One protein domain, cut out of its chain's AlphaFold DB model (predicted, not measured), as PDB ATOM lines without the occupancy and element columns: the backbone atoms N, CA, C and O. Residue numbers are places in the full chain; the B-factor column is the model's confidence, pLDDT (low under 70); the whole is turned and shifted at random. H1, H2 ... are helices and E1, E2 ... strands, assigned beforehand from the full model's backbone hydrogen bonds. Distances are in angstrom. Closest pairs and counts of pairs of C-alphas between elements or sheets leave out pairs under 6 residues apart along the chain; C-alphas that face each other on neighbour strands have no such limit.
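Overview. This is residues 92 to 215 of the 216 residues of an uncharacterized protein of Catellatospora sp. IY07-71 (UniProt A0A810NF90). One antiparallel sheet of eight strands curls like part of a barrel and folds back on itself, so that E1 to E4 face E6 to E8 with E5 as the hinge, and its edges E1 and E8 come close together. The short helix H2 packs on the sheet by E8 and E1, while H1 only grazes it near E6 and E7. The printed part has 124 residues, in the order E1 E2 E3 E4 E5 E6 E7 H1 E8 H2; the sheet's order is E1 E2 E3 E4 E5 E6 E7 E8, and the class is mostly strand. The whole is compact, with a radius of gyration of the C-alphas of 14.7 A and spans of 43 by 35 by 26 A.

Along the chain. Find C-alpha 92 at (13.166, 39.032, -9.170), where E1 begins, residues 92 to 95. E2 is residues 98 to 102, and E3, residues 106 to 115, runs 27.9 A. Next come E4, residues 124 to 134, 31.9 A from C-alpha (35.322, 42.453, -15.127), and E5, residues 141 to 151, 29.2 A, which bends by 58 degrees at residue 145. E6 is residues 171 to 178, 21.0 A; E7 residues 181 to 186, 16.2 A; H1 residues 189 to 194; E8 residues 199 to 201. H2, residues 207 to 214, ends at C-alpha (20.132, 42.995, 1.065).

Arrangement. E1 to E7 form a meander, each strand the antiparallel neighbour of the one before. Look at the hairpin E3 and E4: N 109 and O 129 are 3.0 A apart. In the hairpin E4 and E5, N 128 and O 148 are 2.8 A apart; in the hairpin E5 and E6, N 142 and O 172 are 2.8 A apart. E7 and E8 are antiparallel neighbours, with N 200 and O 182 at 2.9 A. Across the edge strands E1 and E8, the closest C-alphas, of Trp 93 and Cys 201, are 5.0 A apart. H2 is on the sheet at a height of 9.0 A, over E8; its closest C-alphas to E8 are Cys 214 and Arg 200, 5.5 A. H1 only grazes the sheet, with residues 190 to 194, and is apart from H2. Every O i to N i+4 pair is within hydrogen-bond range in H1; in H2, 3 of 4 are.

Size, cuts and confidence. The C-alphas farthest apart, of Ala 121 and Gly 138, are 45.8 A apart. The printed part has no cut. The link from E5 to E6, residues 152 to 170, is long. Look for low confidence at residues 117 to 122, where pLDDT is under 70; the mean of the printed part is 90.2.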
ATOM      1  N   THR A  92      11.767  38.581  -9.146       97.81
ATOM      2  CA  THR A  92      13.166  39.032  -9.170       97.81
ATOM      3  C   THR A  92      13.586  39.574  -7.807       97.81
ATOM      4  O   THR A  92      12.936  40.461  -7.250       97.81
ATOM      5  N   TRP A  93      14.710  39.071  -7.307       97.50
ATOM      6  CA  TRP A  93      15.245  39.324  -5.975       97.50
ATOM      7  C   TRP A  93      16.706  39.774  -6.058       97.50
ATOM      8  O   TRP A  93      17.469  39.270  -6.880       97.50
ATOM      9  N   ARG A  94      17.118  40.722  -5.215       95.44
ATOM     10  CA  ARG A  94      18.427  41.393  -5.305       95.44
ATOM     11  C   ARG A  94      19.170  41.390  -3.969       95.44
ATOM     12  O   ARG A  94      18.540  41.510  -2.918       95.44
ATOM     13  N   ALA A  95      20.495  41.277  -4.023       92.94
ATOM     14  CA  ALA A  95      21.417  41.602  -2.929       92.94
ATOM     15  C   ALA A  95      22.825  41.864  -3.477       92.94
ATOM     16  O   ALA A  95      23.242  41.185  -4.407       92.94
ATOM     17  N   HIS A  96      23.578  42.812  -2.912       84.06
ATOM     18  CA  HIS A  96      24.993  43.051  -3.263       84.06
ATOM     19  C   HIS A  96      25.287  43.161  -4.781       84.06
ATOM     20  O   HIS A  96      26.318  42.695  -5.264       84.06
ATOM     21  N   GLY A  97      24.370  43.745  -5.558       83.56
ATOM     22  CA  GLY A  97      24.497  43.852  -7.018       83.56
ATOM     23  C   GLY A  97      24.250  42.556  -7.812       83.56
ATOM     24  O   GLY A  97      24.310  42.606  -9.045       83.56
ATOM     25  N   SER A  98      23.942  41.434  -7.148       90.75
ATOM     26  CA  SER A  98      23.415  40.224  -7.783       90.75
ATOM     27  C   SER A  98      21.900  40.298  -7.991       90.75
ATOM     28  O   SER A  98      21.183  41.054  -7.324       90.75
ATOM     29  N   GLU A  99      21.409  39.506  -8.941       96.12
ATOM     30  CA  GLU A  99      19.991  39.405  -9.282       96.12
ATOM     31  C   GLU A  99      19.598  37.937  -9.472       96.12
ATOM     32  O   GLU A  99      20.101  37.282 -10.378       96.12
ATOM     33  N   LEU A 100      18.687  37.435  -8.640       97.69
ATOM     34  CA  LEU A 100      18.090  36.103  -8.729       97.69
ATOM     35  C   LEU A 100      16.652  36.241  -9.239       97.69
ATOM     36  O   LEU A 100      15.816  36.832  -8.558       97.69
ATOM     37  N   THR A 101      16.340  35.673 -10.402       98.38
ATOM     38  CA  THR A 101      14.974  35.619 -10.939       98.38
ATOM     39  C   THR A 101      14.451  34.189 -10.877       98.38
ATOM     40  O   THR A 101      14.972  33.296 -11.541       98.38
ATOM     41  N   ILE A 102      13.417  33.975 -10.063       98.44
ATOM     42  CA  ILE A 102      12.783  32.676  -9.814       98.44
ATOM     43  C   ILE A 102      11.514  32.572 -10.669       98.44
ATOM     44  O   ILE A 102      10.645  33.445 -10.614       98.44
ATOM     45  N   GLY A 103      11.418  31.501 -11.456       97.06
ATOM     46  CA  GLY A 103      10.242  31.109 -12.233       97.06
ATOM     47  C   GLY A 103       9.533  29.883 -11.633       97.06
ATOM     48  O   GLY A 103       9.856  29.467 -10.522       97.06
ATOM     49  N   PRO A 104       8.571  29.274 -12.351       91.62
ATOM     50  CA  PRO A 104       7.834  28.109 -11.850       91.62
ATOM     51  C   PRO A 104       8.703  26.848 -11.686       91.62
ATOM     52  O   PRO A 104       8.514  26.115 -10.717       91.62
ATOM     53  N   ASP A 105       9.671  26.625 -12.585       90.56
ATOM     54  CA  ASP A 105      10.435  25.365 -12.695       90.56
ATOM     55  C   ASP A 105      11.903  25.468 -12.220       90.56
ATOM     56  O   ASP A 105      12.657  24.490 -12.229       90.56
ATOM     57  N   GLY A 106      12.346  26.661 -11.816       96.31
ATOM     58  CA  GLY A 106      13.738  26.943 -11.473       96.31
ATOM     59  C   GLY A 106      14.030  28.438 -11.403       96.31
ATOM     60  O   GLY A 106      13.117  29.249 -11.255       96.31
ATOM     61  N   ALA A 107      15.301  28.814 -11.516       98.31
ATOM     62  CA  ALA A 107      15.732  30.207 -11.455       98.31
ATOM     63  C   ALA A 107      16.969  30.483 -12.320       98.31
ATOM     64  O   ALA A 107      17.700  29.572 -12.710       98.31
ATOM     65  N   THR A 108      17.229  31.763 -12.571       98.31
ATOM     66  CA  THR A 108      18.502  32.269 -13.092       98.31
ATOM     67  C   THR A 108      19.101  33.257 -12.100       98.31
ATOM     68  O   THR A 108      18.373  34.057 -11.513       98.31
ATOM     69  N   GLU A 109      20.417  33.223 -11.899       97.25
ATOM     70  CA  GLU A 109      21.114  34.201 -11.054       97.25
ATOM     71  C   GLU A 109      22.232  34.895 -11.832       97.25
ATOM     72  O   GLU A 109      23.023  34.254 -12.522       97.25
ATOM     73  N   ILE A 110      22.296  36.218 -11.725       95.50
ATOM     74  CA  ILE A 110      23.349  37.056 -12.289       95.50
ATOM     75  C   ILE A 110      24.261  37.472 -11.137       95.50
ATOM     76  O   ILE A 110      23.867  38.258 -10.276       95.50
ATOM     77  N   LEU A 111      25.485  36.953 -11.137       91.44
ATOM     78  CA  LEU A 111      26.525  37.251 -10.156       91.44
ATOM     79  C   LEU A 111      27.552  38.197 -10.789       91.44
ATOM     80  O   LEU A 111      28.154  37.874 -11.815       91.44
ATOM     81  N   ARG A 112      27.770  39.366 -10.179       87.75
ATOM     82  CA  ARG A 112      28.832  40.303 -10.571       87.75
ATOM     83  C   ARG A 112      30.081  39.965  -9.770       87.75
ATOM     84  O   ARG A 112      30.094  40.167  -8.561       87.75
ATOM     85  N   LEU A 113      31.096  39.413 -10.430       80.88
ATOM     86  CA  LEU A 113      32.268  38.847  -9.754       80.88
ATOM     87  C   LEU A 113      33.420  39.851  -9.590       80.88
ATOM     88  O   LEU A 113      34.366  39.578  -8.854       80.88
ATOM     89  N   GLY A 114      33.342  41.001 -10.268       79.25
ATOM     90  CA  GLY A 114      34.496  41.875 -10.469       79.25
ATOM     91  C   GLY A 114      35.498  41.224 -11.432       79.25
ATOM     92  O   GLY A 114      35.082  40.419 -12.274       79.25
ATOM     93  N   PRO A 115      36.804  41.516 -11.316       80.62
ATOM     94  CA  PRO A 115      37.817  40.975 -12.215       80.62
ATOM     95  C   PRO A 115      37.835  39.441 -12.247       80.62
ATOM     96  O   PRO A 115      37.928  38.785 -11.205       80.62
ATOM     97  N   CYS A 116      37.801  38.860 -13.448       72.25
ATOM     98  CA  CYS A 116      38.017  37.431 -13.656       72.25
ATOM     99  C   CYS A 116      39.352  37.000 -13.037       72.25
ATOM    100  O   CYS A 116      40.419  37.481 -13.424       72.25
ATOM    101  N   ARG A 117      39.301  36.050 -12.100       67.38
ATOM    102  CA  ARG A 117      40.502  35.487 -11.478       67.38
ATOM    103  C   ARG A 117      41.305  34.680 -12.503       67.38
ATOM    104  O   ARG A 117      40.736  33.902 -13.265       67.38
ATOM    105  N   GLY A 118      42.625  34.868 -12.491       56.16
ATOM    106  CA  GLY A 118      43.580  34.204 -13.386       56.16
ATOM    107  C   GLY A 118      43.870  34.962 -14.684       56.16
ATOM    108  O   GLY A 118      45.037  35.085 -15.059       56.16
ATOM    109  N   LEU A 119      42.849  35.570 -15.302       53.53
ATOM    110  CA  LEU A 119      43.018  36.278 -16.571       53.53
ATOM    111  C   LEU A 119      43.912  37.518 -16.407       53.53
ATOM    112  O   LEU A 119      43.586  38.469 -15.694       53.53
ATOM    113  N   SER A 120      45.016  37.540 -17.153       47.94
ATOM    114  CA  SER A 120      46.081  38.555 -17.089       47.94
ATOM    115  C   SER A 120      45.656  39.990 -17.437       47.94
ATOM    116  O   SER A 120      46.429  40.921 -17.227       47.94
ATOM    117  N   ALA A 121      44.441  40.182 -17.957       59.25
ATOM    118  CA  ALA A 121      43.920  41.464 -18.426       59.25
ATOM    119  C   ALA A 121      42.994  42.195 -17.426       59.25
ATOM    120  O   ALA A 121      42.513  43.279 -17.748       59.25
ATOM    121  N   GLY A 122      42.719  41.635 -16.237       65.06
ATOM    122  CA  GLY A 122      41.926  42.317 -15.195       65.06
ATOM    123  C   GLY A 122      40.471  42.624 -15.583       65.06
ATOM    124  O   GLY A 122      39.885  43.580 -15.083       65.06
ATOM    125  N   ILE A 123      39.908  41.838 -16.502       75.31
ATOM    126  CA  ILE A 123      38.593  42.056 -17.119       75.31
ATOM    127  C   ILE A 123      37.469  41.754 -16.120       75.31
ATOM    128  O   ILE A 123      37.432  40.657 -15.568       75.31
ATOM    129  N   ASP A 124      36.525  42.683 -15.937       84.00
ATOM    130  CA  ASP A 124      35.322  42.453 -15.127       84.00
ATOM    131  C   ASP A 124      34.423  41.368 -15.728       84.00
ATOM    132  O   ASP A 124      34.086  41.397 -16.916       84.00
ATOM    133  N   CYS A 125      33.990  40.443 -14.873       86.38
ATOM    134  CA  CYS A 125      33.251  39.252 -15.246       86.38
ATOM    135  C   CYS A 125      31.894  39.134 -14.545       86.38
ATOM    136  O   CYS A 125      31.726  39.379 -13.345       86.38
ATOM    137  N   VAL A 126      30.913  38.694 -15.326       91.31
ATOM    138  CA  VAL A 126      29.557  38.368 -14.892       91.31
ATOM    139  C   VAL A 126      29.337  36.877 -15.105       91.31
ATOM    140  O   VAL A 126      29.594  36.364 -16.192       91.31
ATOM    141  N   ALA A 127      28.840  36.182 -14.084       93.19
ATOM    142  CA  ALA A 127      28.358  34.816 -14.228       93.19
ATOM    143  C   ALA A 127      26.829  34.814 -14.292       93.19
ATOM    144  O   ALA A 127      26.162  35.302 -13.380       93.19
ATOM    145  N   THR A 128      26.271  34.249 -15.358       96.31
ATOM    146  CA  THR A 128      24.861  33.857 -15.425       96.31
ATOM    147  C   THR A 128      24.761  32.387 -15.046       96.31
ATOM    148  O   THR A 128      25.232  31.518 -15.781       96.31
ATOM    149  N   ALA A 129      24.165  32.114 -13.896       97.06
ATOM    150  CA  ALA A 129      23.932  30.782 -13.376       97.06
ATOM    151  C   ALA A 129      22.505  30.313 -13.687       97.06
ATOM    152  O   ALA A 129      21.558  31.101 -13.631       97.06
ATOM    153  N   THR A 130      22.349  29.020 -13.957       98.25
ATOM    154  CA  THR A 130      21.046  28.352 -14.080       98.25
ATOM    155  C   THR A 130      20.819  27.474 -12.856       98.25
ATOM    156  O   THR A 130      21.720  26.738 -12.449       98.25
ATOM    157  N   LEU A 131      19.618  27.532 -12.280       98.38
ATOM    158  CA  LEU A 131      19.217  26.749 -11.116       98.38
ATOM    159  C   LEU A 131      17.953  25.936 -11.429       98.38
ATOM    160  O   LEU A 131      16.972  26.476 -11.939       98.38
ATOM    161  N   ARG A 132      17.951  24.646 -11.087       97.44
ATOM    162  CA  ARG A 132      16.770  23.769 -11.168       97.44
ATOM    163  C   ARG A 132      16.026  23.781  -9.835       97.44
ATOM    164  O   ARG A 132      16.671  23.712  -8.789       97.44
ATOM    165  N   ALA A 133      14.694  23.787  -9.871       96.62
ATOM    166  CA  ALA A 133      13.888  23.515  -8.687       96.62
ATOM    167  C   ALA A 133      14.003  22.043  -8.253       96.62
ATOM    168  O   ALA A 133      13.876  21.129  -9.075       96.62
ATOM    169  N   ASP A 134      14.167  21.805  -6.956       94.75
ATOM    170  CA  ASP A 134      13.871  20.523  -6.326       94.75
ATOM    171  C   ASP A 134      12.801  20.717  -5.249       94.75
ATOM    172  O   ASP A 134      12.934  21.537  -4.345       94.75
ATOM    173  N   LEU A 135      11.703  19.977  -5.389       92.19
ATOM    174  CA  LEU A 135      10.518  20.052  -4.533       92.19
ATOM    175  C   LEU A 135      10.279  18.716  -3.802       92.19
ATOM    176  O   LEU A 135       9.310  18.571  -3.059       92.19
ATOM    177  N   SER A 136      11.162  17.725  -3.998       87.81
ATOM    178  CA  SER A 136      10.992  16.345  -3.513       87.81
ATOM    179  C   SER A 136      11.064  16.205  -1.990       87.81
ATOM    180  O   SER A 136      10.485  15.278  -1.425       87.81
ATOM    181  N   LYS A 137      11.743  17.139  -1.315       82.38
ATOM    182  CA  LYS A 137      11.954  17.150   0.143       82.38
ATOM    183  C   LYS A 137      10.902  17.966   0.908       82.38
ATOM    184  O   LYS A 137      11.036  18.164   2.113       82.38
ATOM    185  N   GLY A 138       9.873  18.470   0.224       80.56
ATOM    186  CA  GLY A 138       8.797  19.291   0.795       80.56
ATOM    187  C   GLY A 138       9.147  20.771   0.981       80.56
ATOM    188  O   GLY A 138       8.281  21.620   0.797       80.56
ATOM    189  N   GLU A 139      10.398  21.109   1.289       88.88
ATOM    190  CA  GLU A 139      10.897  22.489   1.254       88.88
ATOM    191  C   GLU A 139      11.537  22.775  -0.118       88.88
ATOM    192  O   GLU A 139      12.388  21.988  -0.538       88.88
ATOM    193  N   PRO A 140      11.179  23.869  -0.825       94.31
ATOM    194  CA  PRO A 140      11.775  24.167  -2.123       94.31
ATOM    195  C   PRO A 140      13.269  24.447  -2.051       94.31
ATOM    196  O   PRO A 140      13.724  25.333  -1.325       94.31
ATOM    197  N   GLU A 141      14.019  23.729  -2.875       96.31
ATOM    198  CA  GLU A 141      15.434  23.949  -3.119       96.31
ATOM    199  C   GLU A 141      15.659  24.469  -4.549       96.31
ATOM    200  O   GLU A 141      14.957  24.097  -5.489       96.31
ATOM    201  N   LEU A 142      16.665  25.324  -4.719       97.62
ATOM    202  CA  LEU A 142      17.230  25.719  -6.006       97.62
ATOM    203  C   LEU A 142      18.667  25.209  -6.071       97.62
ATOM    204  O   LEU A 142      19.487  25.590  -5.236       97.62
ATOM    205  N   VAL A 143      18.976  24.368  -7.056       97.31
ATOM    206  CA  VAL A 143      20.300  23.744  -7.221       97.31
ATOM    207  C   VAL A 143      20.944  24.240  -8.509       97.31
ATOM    208  O   VAL A 143      20.341  24.117  -9.577       97.31
ATOM    209  N   TYR A 144      22.162  24.778  -8.427       97.75
ATOM    210  CA  TYR A 144      22.923  25.229  -9.590       97.75
ATOM    211  C   TYR A 144      23.234  24.055 -10.525       97.75
ATOM    212  O   TYR A 144      23.813  23.048 -10.112       97.75
ATOM    213  N   THR A 145      22.887  24.199 -11.803       97.75
ATOM    214  CA  THR A 145      23.138  23.192 -12.848       97.75
ATOM    215  C   THR A 145      24.229  23.600 -13.832       97.75
ATOM    216  O   THR A 145      24.807  22.736 -14.486       97.75
ATOM    217  N   GLY A 146      24.545  24.893 -13.936       95.75
ATOM    218  CA  GLY A 146      25.593  25.391 -14.821       95.75
ATOM    219  C   GLY A 146      25.761  26.906 -14.760       95.75
ATOM    220  O   GLY A 146      24.894  27.620 -14.257       95.75
ATOM    221  N   PHE A 147      26.889  27.380 -15.292       94.88
ATOM    222  CA  PHE A 147      27.299  28.784 -15.290       94.88
ATOM    223  C   PHE A 147      27.816  29.177 -16.676       94.88
ATOM    224  O   PHE A 147      28.571  28.427 -17.297       94.88
ATOM    225  N   ARG A 148      27.446  30.370 -17.142       94.75
ATOM    226  CA  ARG A 148      28.027  31.036 -18.312       94.75
ATOM    227  C   ARG A 148      28.721  32.308 -17.844       94.75
ATOM    228  O   ARG A 148      28.062  33.185 -17.294       94.75
ATOM    229  N   TYR A 149      30.020  32.412 -18.092       91.88
ATOM    230  CA  TYR A 149      30.817  33.588 -17.747       91.88
ATOM    231  C   TYR A 149      30.964  34.501 -18.964       91.88
ATOM    232  O   TYR A 149      31.227  34.025 -20.073       91.88
ATOM    233  N   THR A 150      30.796  35.805 -18.762       92.12
ATOM    234  CA  THR A 150      31.036  36.823 -19.789       92.12
ATOM    235  C   THR A 150      31.794  38.020 -19.254       92.12
ATOM    236  O   THR A 150      31.621  38.386 -18.092       92.12
ATOM    237  N   ASP A 151      32.564  38.663 -20.125       88.44
ATOM    238  CA  ASP A 151      33.161  39.967 -19.847       88.44
ATOM    239  C   ASP A 151      32.141  41.123 -19.924       88.44
ATOM    240  O   ASP A 151      30.965  40.935 -20.252       88.44
ATOM    241  N   GLY A 152      32.608  42.348 -19.660       82.12
ATOM    242  CA  GLY A 152      31.821  43.580 -19.794       82.12
ATOM    243  C   GLY A 152      31.321  43.911 -21.213       82.12
ATOM    244  O   GLY A 152      30.479  44.795 -21.349       82.12
ATOM    245  N   SER A 153      31.787  43.217 -22.259       87.81
ATOM    246  CA  SER A 153      31.247  43.312 -23.628       87.81
ATOM    247  C   SER A 153      30.156  42.267 -23.920       87.81
ATOM    248  O   SER A 153      29.436  42.381 -24.913       87.81
ATOM    249  N   GLY A 154      30.008  41.261 -23.050       87.19
ATOM    250  CA  GLY A 154      29.107  40.118 -23.220       87.19
ATOM    251  C   GLY A 154      29.734  38.917 -23.943       87.19
ATOM    252  O   GLY A 154      29.040  37.914 -24.165       87.19
ATOM    253  N   ALA A 155      31.023  38.986 -24.294       90.25
ATOM    254  CA  ALA A 155      31.759  37.875 -24.889       90.25
ATOM    255  C   ALA A 155      31.977  36.762 -23.855       90.25
ATOM    256  O   ALA A 155      32.163  37.032 -22.671       90.25
ATOM    257  N   VAL A 156      31.925  35.497 -24.290       91.88
ATOM    258  CA  VAL A 156      32.130  34.347 -23.394       91.88
ATOM    259  C   VAL A 156      33.599  34.260 -23.002       91.88
ATOM    260  O   VAL A 156      34.469  34.249 -23.869       91.88
ATOM    261  N   VAL A 157      33.849  34.126 -21.703       87.88
ATOM    262  CA  VAL A 157      35.181  33.895 -21.135       87.88
ATOM    263  C   VAL A 157      35.201  32.591 -20.340       87.88
ATOM    264  O   VAL A 157      34.158  32.082 -19.929       87.88
ATOM    265  N   VAL A 158      36.396  32.055 -20.108       85.88
ATOM    266  CA  VAL A 158      36.628  30.922 -19.205       85.88
ATOM    267  C   VAL A 158      37.542  31.427 -18.087       85.88
ATOM    268  O   VAL A 158      38.658  31.838 -18.395       85.88
ATOM    269  N   PRO A 159      37.094  31.464 -16.818       81.69
ATOM    270  CA  PRO A 159      37.973  31.782 -15.695       81.69
ATOM    271  C   PRO A 159      39.005  30.665 -15.489       81.69
ATOM    272  O   PRO A 159      38.632  29.492 -15.490       81.69
ATOM    273  N   ASP A 160      40.271  31.010 -15.234       80.56
ATOM    274  CA  ASP A 160      41.313  30.001 -14.964       80.56
ATOM    275  C   ASP A 160      41.169  29.364 -13.568       80.56
ATOM    276  O   ASP A 160      41.743  28.313 -13.288       80.56
ATOM    277  N   SER A 161      40.398  29.996 -12.676       82.38
ATOM    278  CA  SER A 161      40.030  29.452 -11.369       82.38
ATOM    279  C   SER A 161      38.576  29.767 -11.020       82.38
ATOM    280  O   SER A 161      38.091  30.878 -11.240       82.38
ATOM    281  N   LEU A 162      37.906  28.778 -10.422       82.44
ATOM    282  CA  LEU A 162      36.565  28.888  -9.835       82.44
ATOM    283  C   LEU A 162      36.606  28.954  -8.296       82.44
ATOM    284  O   LEU A 162      35.577  28.838  -7.632       82.44
ATOM    285  N   GLU A 163      37.793  29.118  -7.704       83.44
ATOM    286  CA  GLU A 163      37.956  29.207  -6.253       83.44
ATOM    287  C   GLU A 163      37.202  30.418  -5.679       83.44
ATOM    288  O   GLU A 163      37.383  31.558  -6.113       83.44
ATOM    289  N   GLY A 164      36.363  30.163  -4.672       82.44
ATOM    290  CA  GLY A 164      35.502  31.177  -4.062       82.44
ATOM    291  C   GLY A 164      34.190  31.444  -4.811       82.44
ATOM    292  O   GLY A 164      33.441  32.323  -4.389       82.44
ATOM    293  N   LEU A 165      33.890  30.711  -5.891       87.31
ATOM    294  CA  LEU A 165      32.637  30.819  -6.648       87.31
ATOM    295  C   LEU A 165      31.705  29.620  -6.389       87.31
ATOM    296  O   LEU A 165      32.200  28.530  -6.090       87.31
ATOM    297  N   PRO A 166      30.373  29.782  -6.521       90.56
ATOM    298  CA  PRO A 166      29.445  28.652  -6.512       90.56
ATOM    299  C   PRO A 166      29.740  27.673  -7.655       90.56
ATOM    300  O   PRO A 166      30.149  28.080  -8.744       90.56
ATOM    301  N   VAL A 167      29.506  26.382  -7.422       91.50
ATOM    302  CA  VAL A 167      29.726  25.309  -8.405       91.50
ATOM    303  C   VAL A 167      28.448  24.515  -8.678       91.50
ATOM    304  O   VAL A 167      27.467  24.594  -7.942       91.50
ATOM    305  N   ALA A 168      28.420  23.740  -9.766       94.50
ATOM    306  CA  ALA A 168      27.270  22.888 -10.062       94.50
ATOM    307  C   ALA A 168      27.061  21.856  -8.935       94.50
ATOM    308  O   ALA A 168      28.010  21.208  -8.496       94.50
ATOM    309  N   GLY A 169      25.820  21.716  -8.465       94.25
ATOM    310  CA  GLY A 169      25.470  20.916  -7.286       94.25
ATOM    311  C   GLY A 169      25.430  21.693  -5.963       94.25
ATOM    312  O   GLY A 169      24.826  21.198  -5.010       94.25
ATOM    313  N   ASP A 170      25.974  22.914  -5.895       96.25
ATOM    314  CA  ASP A 170      25.608  23.853  -4.830       96.25
ATOM    315  C   ASP A 170      24.130  24.251  -4.955       96.25
ATOM    316  O   ASP A 170      23.524  24.170  -6.026       96.25
ATOM    317  N   GLY A 171      23.539  24.740  -3.867       96.25
ATOM    318  CA  GLY A 171      22.175  25.249  -3.912       96.25
ATOM    319  C   GLY A 171      21.679  25.838  -2.601       96.25
ATOM    320  O   GLY A 171      22.359  25.802  -1.571       96.25
ATOM    321  N   TYR A 172      20.452  26.340  -2.650       97.00
ATOM    322  CA  TYR A 172      19.761  26.989  -1.543       97.00
ATOM    323  C   TYR A 172      18.425  26.312  -1.274       97.00
ATOM    324  O   TYR A 172      17.673  26.059  -2.208       97.00
ATOM    325  N   ARG A 173      18.066  26.126  -0.004       96.56
ATOM    326  CA  ARG A 173      16.663  25.992   0.403       96.56
ATOM    327  C   ARG A 173      16.054  27.386   0.547       96.56
ATOM    328  O   ARG A 173      16.653  28.251   1.187       96.56
ATOM    329  N   LEU A 174      14.866  27.584  -0.012       96.38
ATOM    330  CA  LEU A 174      14.138  28.850   0.015       96.38
ATOM    331  C   LEU A 174      13.248  28.969   1.256       96.38
ATOM    332  O   LEU A 174      12.523  28.036   1.605       96.38
ATOM    333  N   ARG A 175      13.261  30.141   1.899       95.31
ATOM    334  CA  ARG A 175      12.336  30.497   2.985       95.31
ATOM    335  C   ARG A 175      11.807  31.913   2.790       95.31
ATOM    336  O   ARG A 175      12.566  32.825   2.475       95.31
ATOM    337  N   VAL A 176      10.506  32.117   2.997       93.69
ATOM    338  CA  VAL A 176       9.940  33.470   3.110       93.69
ATOM    339  C   VAL A 176      10.332  34.016   4.480       93.69
ATOM    340  O   VAL A 176      10.028  33.391   5.496       93.69
ATOM    341  N   PHE A 177      11.018  35.158   4.509       94.06
ATOM    342  CA  PHE A 177      11.463  35.797   5.749       94.06
ATOM    343  C   PHE A 177      10.495  36.903   6.185       94.06
ATOM    344  O   PHE A 177      10.071  36.952   7.337       94.06
ATOM    345  N   ALA A 178      10.114  37.770   5.247       93.75
ATOM    346  CA  ALA A 178       9.176  38.872   5.444       93.75
ATOM    347  C   ALA A 178       8.514  39.241   4.099       93.75
ATOM    348  O   ALA A 178       8.978  38.783   3.051       93.75
ATOM    349  N   PRO A 179       7.462  40.081   4.067       93.06
ATOM    350  CA  PRO A 179       6.937  40.617   2.813       93.06
ATOM    351  C   PRO A 179       8.048  41.281   1.983       93.06
ATOM    352  O   PRO A 179       8.743  42.175   2.465       93.06
ATOM    353  N   GLY A 180       8.241  40.808   0.750       95.31
ATOM    354  CA  GLY A 180       9.307  41.279  -0.140       95.31
ATOM    355  C   GLY A 180      10.723  40.783   0.190       95.31
ATOM    356  O   GLY A 180      11.654  41.201  -0.491       95.31
ATOM    357  N   VAL A 181      10.917  39.883   1.167       97.12
ATOM    358  CA  VAL A 181      12.242  39.353   1.547       97.12
ATOM    359  C   VAL A 181      12.231  37.826   1.648       97.12
ATOM    360  O   VAL A 181      11.479  37.247   2.437       97.12
ATOM    361  N   ILE A 182      13.132  37.177   0.910       97.25
ATOM    362  CA  ILE A 182      13.432  35.743   1.048       97.25
ATOM    363  C   ILE A 182      14.790  35.535   1.717       97.25
ATOM    364  O   ILE A 182      15.684  36.375   1.627       97.25
ATOM    365  N   GLU A 183      14.935  34.389   2.371       96.50
ATOM    366  CA  GLU A 183      16.191  33.855   2.888       96.50
ATOM    367  C   GLU A 183      16.601  32.637   2.047       96.50
ATOM    368  O   GLU A 183      15.812  31.714   1.821       96.50
ATOM    369  N   LEU A 184      17.854  32.643   1.598       96.75
ATOM    370  CA  LEU A 184      18.527  31.551   0.912       96.75
ATOM    371  C   LEU A 184      19.384  30.783   1.926       96.75
ATOM    372  O   LEU A 184      20.422  31.268   2.376       96.75
ATOM    373  N   VAL A 185      18.966  29.571   2.295       96.69
ATOM    374  CA  VAL A 185      19.709  28.732   3.247       96.69
ATOM    375  C   VAL A 185      20.643  27.788   2.477       96.69
ATOM    376  O   VAL A 185      20.144  26.897   1.789       96.69
ATOM    377  N   PRO A 186      21.980  27.930   2.571       96.31
ATOM    378  CA  PRO A 186      22.920  27.192   1.730       96.31
ATOM    379  C   PRO A 186      22.989  25.709   2.115       96.31
ATOM    380  O   PRO A 186      23.256  25.353   3.272       96.31
ATOM    381  N   LEU A 187      22.780  24.857   1.109       95.94
ATOM    382  CA  LEU A 187      22.742  23.398   1.227       95.94
ATOM    383  C   LEU A 187      24.137  22.791   1.427       95.94
ATOM    384  O   LEU A 187      24.270  21.773   2.103       95.94
ATOM    385  N   THR A 188      25.184  23.428   0.893       94.88
ATOM    386  CA  THR A 188      26.569  22.943   0.968       94.88
ATOM    387  C   THR A 188      27.421  23.768   1.946       94.88
ATOM    388  O   THR A 188      27.145  24.952   2.181       94.88
ATOM    389  N   PRO A 189      28.482  23.182   2.539       94.00
ATOM    390  CA  PRO A 189      29.451  23.934   3.338       94.00
ATOM    391  C   PRO A 189      30.211  24.985   2.521       94.00
ATOM    392  O   PRO A 189      30.469  26.065   3.040       94.00
ATOM    393  N   HIS A 190      30.525  24.682   1.255       91.31
ATOM    394  CA  HIS A 190      31.213  25.588   0.329       91.31
ATOM    395  C   HIS A 190      30.404  26.867   0.100       91.31
ATOM    396  O   HIS A 190      30.861  27.957   0.442       91.31
ATOM    397  N   LEU A 191      29.141  26.735  -0.323       91.88
ATOM    398  CA  LEU A 191      28.262  27.882  -0.549       91.88
ATOM    399  C   LEU A 191      28.059  28.724   0.720       91.88
ATOM    400  O   LEU A 191      27.972  29.946   0.648       91.88
ATOM    401  N   ARG A 192      28.045  28.090   1.900       92.00
ATOM    402  CA  ARG A 192      27.964  28.778   3.200       92.00
ATOM    403  C   ARG A 192      29.210  29.598   3.547       92.00
ATOM    404  O   ARG A 192      29.088  30.542   4.319       92.00
ATOM    405  N   GLN A 193      30.383  29.239   3.031       90.38
ATOM    406  CA  GLN A 193      31.630  29.978   3.261       90.38
ATOM    407  C   GLN A 193      31.768  31.190   2.332       90.38
ATOM    408  O   GLN A 193      32.333  32.200   2.741       90.38
ATOM    409  N   ILE A 194      31.260  31.090   1.099       88.06
ATOM    410  CA  ILE A 194      31.417  32.127   0.064       88.06
ATOM    411  C   ILE A 194      30.227  33.092  -0.032       88.06
ATOM    412  O   ILE A 194      30.368  34.196  -0.553       88.06
ATOM    413  N   MET A 195      29.042  32.696   0.444       84.56
ATOM    414  CA  MET A 195      27.866  33.560   0.425       84.56
ATOM    415  C   MET A 195      28.001  34.683   1.461       84.56
ATOM    416  O   MET A 195      28.286  34.430   2.628       84.56
ATOM    417  N   GLY A 196      27.732  35.919   1.029       84.25
ATOM    418  CA  GLY A 196      27.548  37.074   1.910       84.25
ATOM    419  C   GLY A 196      26.205  37.015   2.644       84.25
ATOM    420  O   GLY A 196      25.925  36.077   3.388       84.25
ATOM    421  N   THR A 197      25.336  38.008   2.439       88.25
ATOM    422  CA  THR A 197      23.989  37.950   3.024       88.25
ATOM    423  C   THR A 197      23.170  36.760   2.480       88.25
ATOM    424  O   THR A 197      23.153  36.535   1.260       88.25
ATOM    425  N   PRO A 198      22.450  36.009   3.340       94.06
ATOM    426  CA  PRO A 198      21.487  35.003   2.897       94.06
ATOM    427  C   PRO A 198      20.202  35.638   2.352       94.06
ATOM    428  O   PRO A 198      19.405  34.957   1.715       94.06
ATOM    429  N   TYR A 199      19.962  36.927   2.603       96.62
ATOM    430  CA  TYR A 199      18.712  37.577   2.225       96.62
ATOM    431  C   TYR A 199      18.719  38.037   0.762       96.62
ATOM    432  O   TYR A 199      19.763  38.359   0.188       96.62
ATOM    433  N   ARG A 200      17.540  38.084   0.142       96.81
ATOM    434  CA  ARG A 200      17.312  38.763  -1.139       96.81
ATOM    435  C   ARG A 200      16.012  39.559  -1.067       96.81
ATOM    436  O   ARG A 200      15.016  39.068  -0.536       96.81
ATOM    437  N   CYS A 201      16.025  40.767  -1.618       97.44
ATOM    438  CA  CYS A 201      14.903  41.701  -1.574       97.44
ATOM    439  C   CYS A 201      14.252  41.821  -2.952       97.44
ATOM    440  O   CYS A 201      14.942  42.026  -3.952       97.44
ATOM    441  N   ALA A 202      12.927  41.721  -3.006       96.88
ATOM    442  CA  ALA A 202      12.146  42.163  -4.154       96.88
ATOM    443  C   ALA A 202      12.083  43.700  -4.183       96.88
ATOM    444  O   ALA A 202      12.262  44.350  -3.156       96.88
ATOM    445  N   ALA A 203      11.748  44.292  -5.332       93.44
ATOM    446  CA  ALA A 203      11.680  45.754  -5.497       93.44
ATOM    447  C   ALA A 203      10.639  46.469  -4.601       93.44
ATOM    448  O   ALA A 203      10.662  47.690  -4.496       93.44
ATOM    449  N   GLY A 204       9.712  45.721  -3.991       92.69
ATOM    450  CA  GLY A 204       8.720  46.224  -3.034       92.69
ATOM    451  C   GLY A 204       9.050  45.934  -1.565       92.69
ATOM    452  O   GLY A 204       8.152  46.019  -0.729       92.69
ATOM    453  N   ALA A 205      10.281  45.525  -1.236       94.56
ATOM    454  CA  ALA A 205      10.696  45.383   0.156       94.56
ATOM    455  C   ALA A 205      10.786  46.761   0.841       94.56
ATOM    456  O   ALA A 205      10.894  47.801   0.193       94.56
ATOM    457  N   ASN A 206      10.731  46.789   2.174       94.62
ATOM    458  CA  ASN A 206      10.865  48.049   2.904       94.62
ATOM    459  C   ASN A 206      12.322  48.555   2.917       94.62
ATOM    460  O   ASN A 206      13.272  47.786   2.759       94.62
ATOM    461  N   GLU A 207      12.495  49.859   3.142       93.50
ATOM    462  CA  GLU A 207      13.805  50.528   3.139       93.50
ATOM    463  C   GLU A 207      14.803  49.884   4.120       93.50
ATOM    464  O   GLU A 207      15.978  49.714   3.792       93.50
ATOM    465  N   TYR A 208      14.328  49.436   5.288       92.44
ATOM    466  CA  TYR A 208      15.150  48.710   6.255       92.44
ATOM    467  C   TYR A 208      15.733  47.421   5.656       92.44
ATOM    468  O   TYR A 208      16.927  47.167   5.798       92.44
ATOM    469  N   ALA A 209      14.928  46.608   4.966       92.50
ATOM    470  CA  ALA A 209      15.398  45.379   4.336       92.50
ATOM    471  C   ALA A 209      16.424  45.667   3.228       92.50
ATOM    472  O   ALA A 209      17.491  45.047   3.206       92.50
ATOM    473  N   HIS A 210      16.146  46.658   2.378       92.00
ATOM    474  CA  HIS A 210      17.069  47.128   1.344       92.00
ATOM    475  C   HIS A 210      18.427  47.543   1.930       92.00
ATOM    476  O   HIS A 210      19.460  46.997   1.541       92.00
ATOM    477  N   GLN A 211      18.442  48.420   2.938       90.38
ATOM    478  CA  GLN A 211      19.677  48.959   3.523       90.38
ATOM    479  C   GLN A 211      20.416  47.990   4.461       90.38
ATOM    480  O   GLN A 211      21.636  48.077   4.591       90.38
ATOM    481  N   ARG A 212      19.702  47.106   5.174       91.00
ATOM    482  CA  ARG A 212      20.264  46.324   6.298       91.00
ATOM    483  C   ARG A 212      20.384  44.828   6.035       91.00
ATOM    484  O   ARG A 212      21.220  44.196   6.673       91.00
ATOM    485  N   LEU A 213      19.564  44.264   5.147       91.25
ATOM    486  CA  LEU A 213      19.562  42.827   4.850       91.25
ATOM    487  C   LEU A 213      20.166  42.528   3.478       91.25
ATOM    488  O   LEU A 213      20.954  41.597   3.358       91.25
ATOM    489  N   CYS A 214      19.808  43.307   2.458       90.62
ATOM    490  CA  CYS A 214      20.132  42.995   1.065       90.62
ATOM    491  C   CYS A 214      21.278  43.844   0.493       90.62
ATOM    492  O   CYS A 214      22.016  43.357  -0.361       90.62
ATOM    493  N   ASN A 215      21.447  45.088   0.965       84.69
ATOM    494  CA  ASN A 215      22.313  46.098   0.347       84.69
ATOM    495  C   ASN A 215      22.046  46.165  -1.173       84.69
ATOM    496  O   ASN A 215      22.893  45.790  -1.992       84.69
TER     497      ASN A 215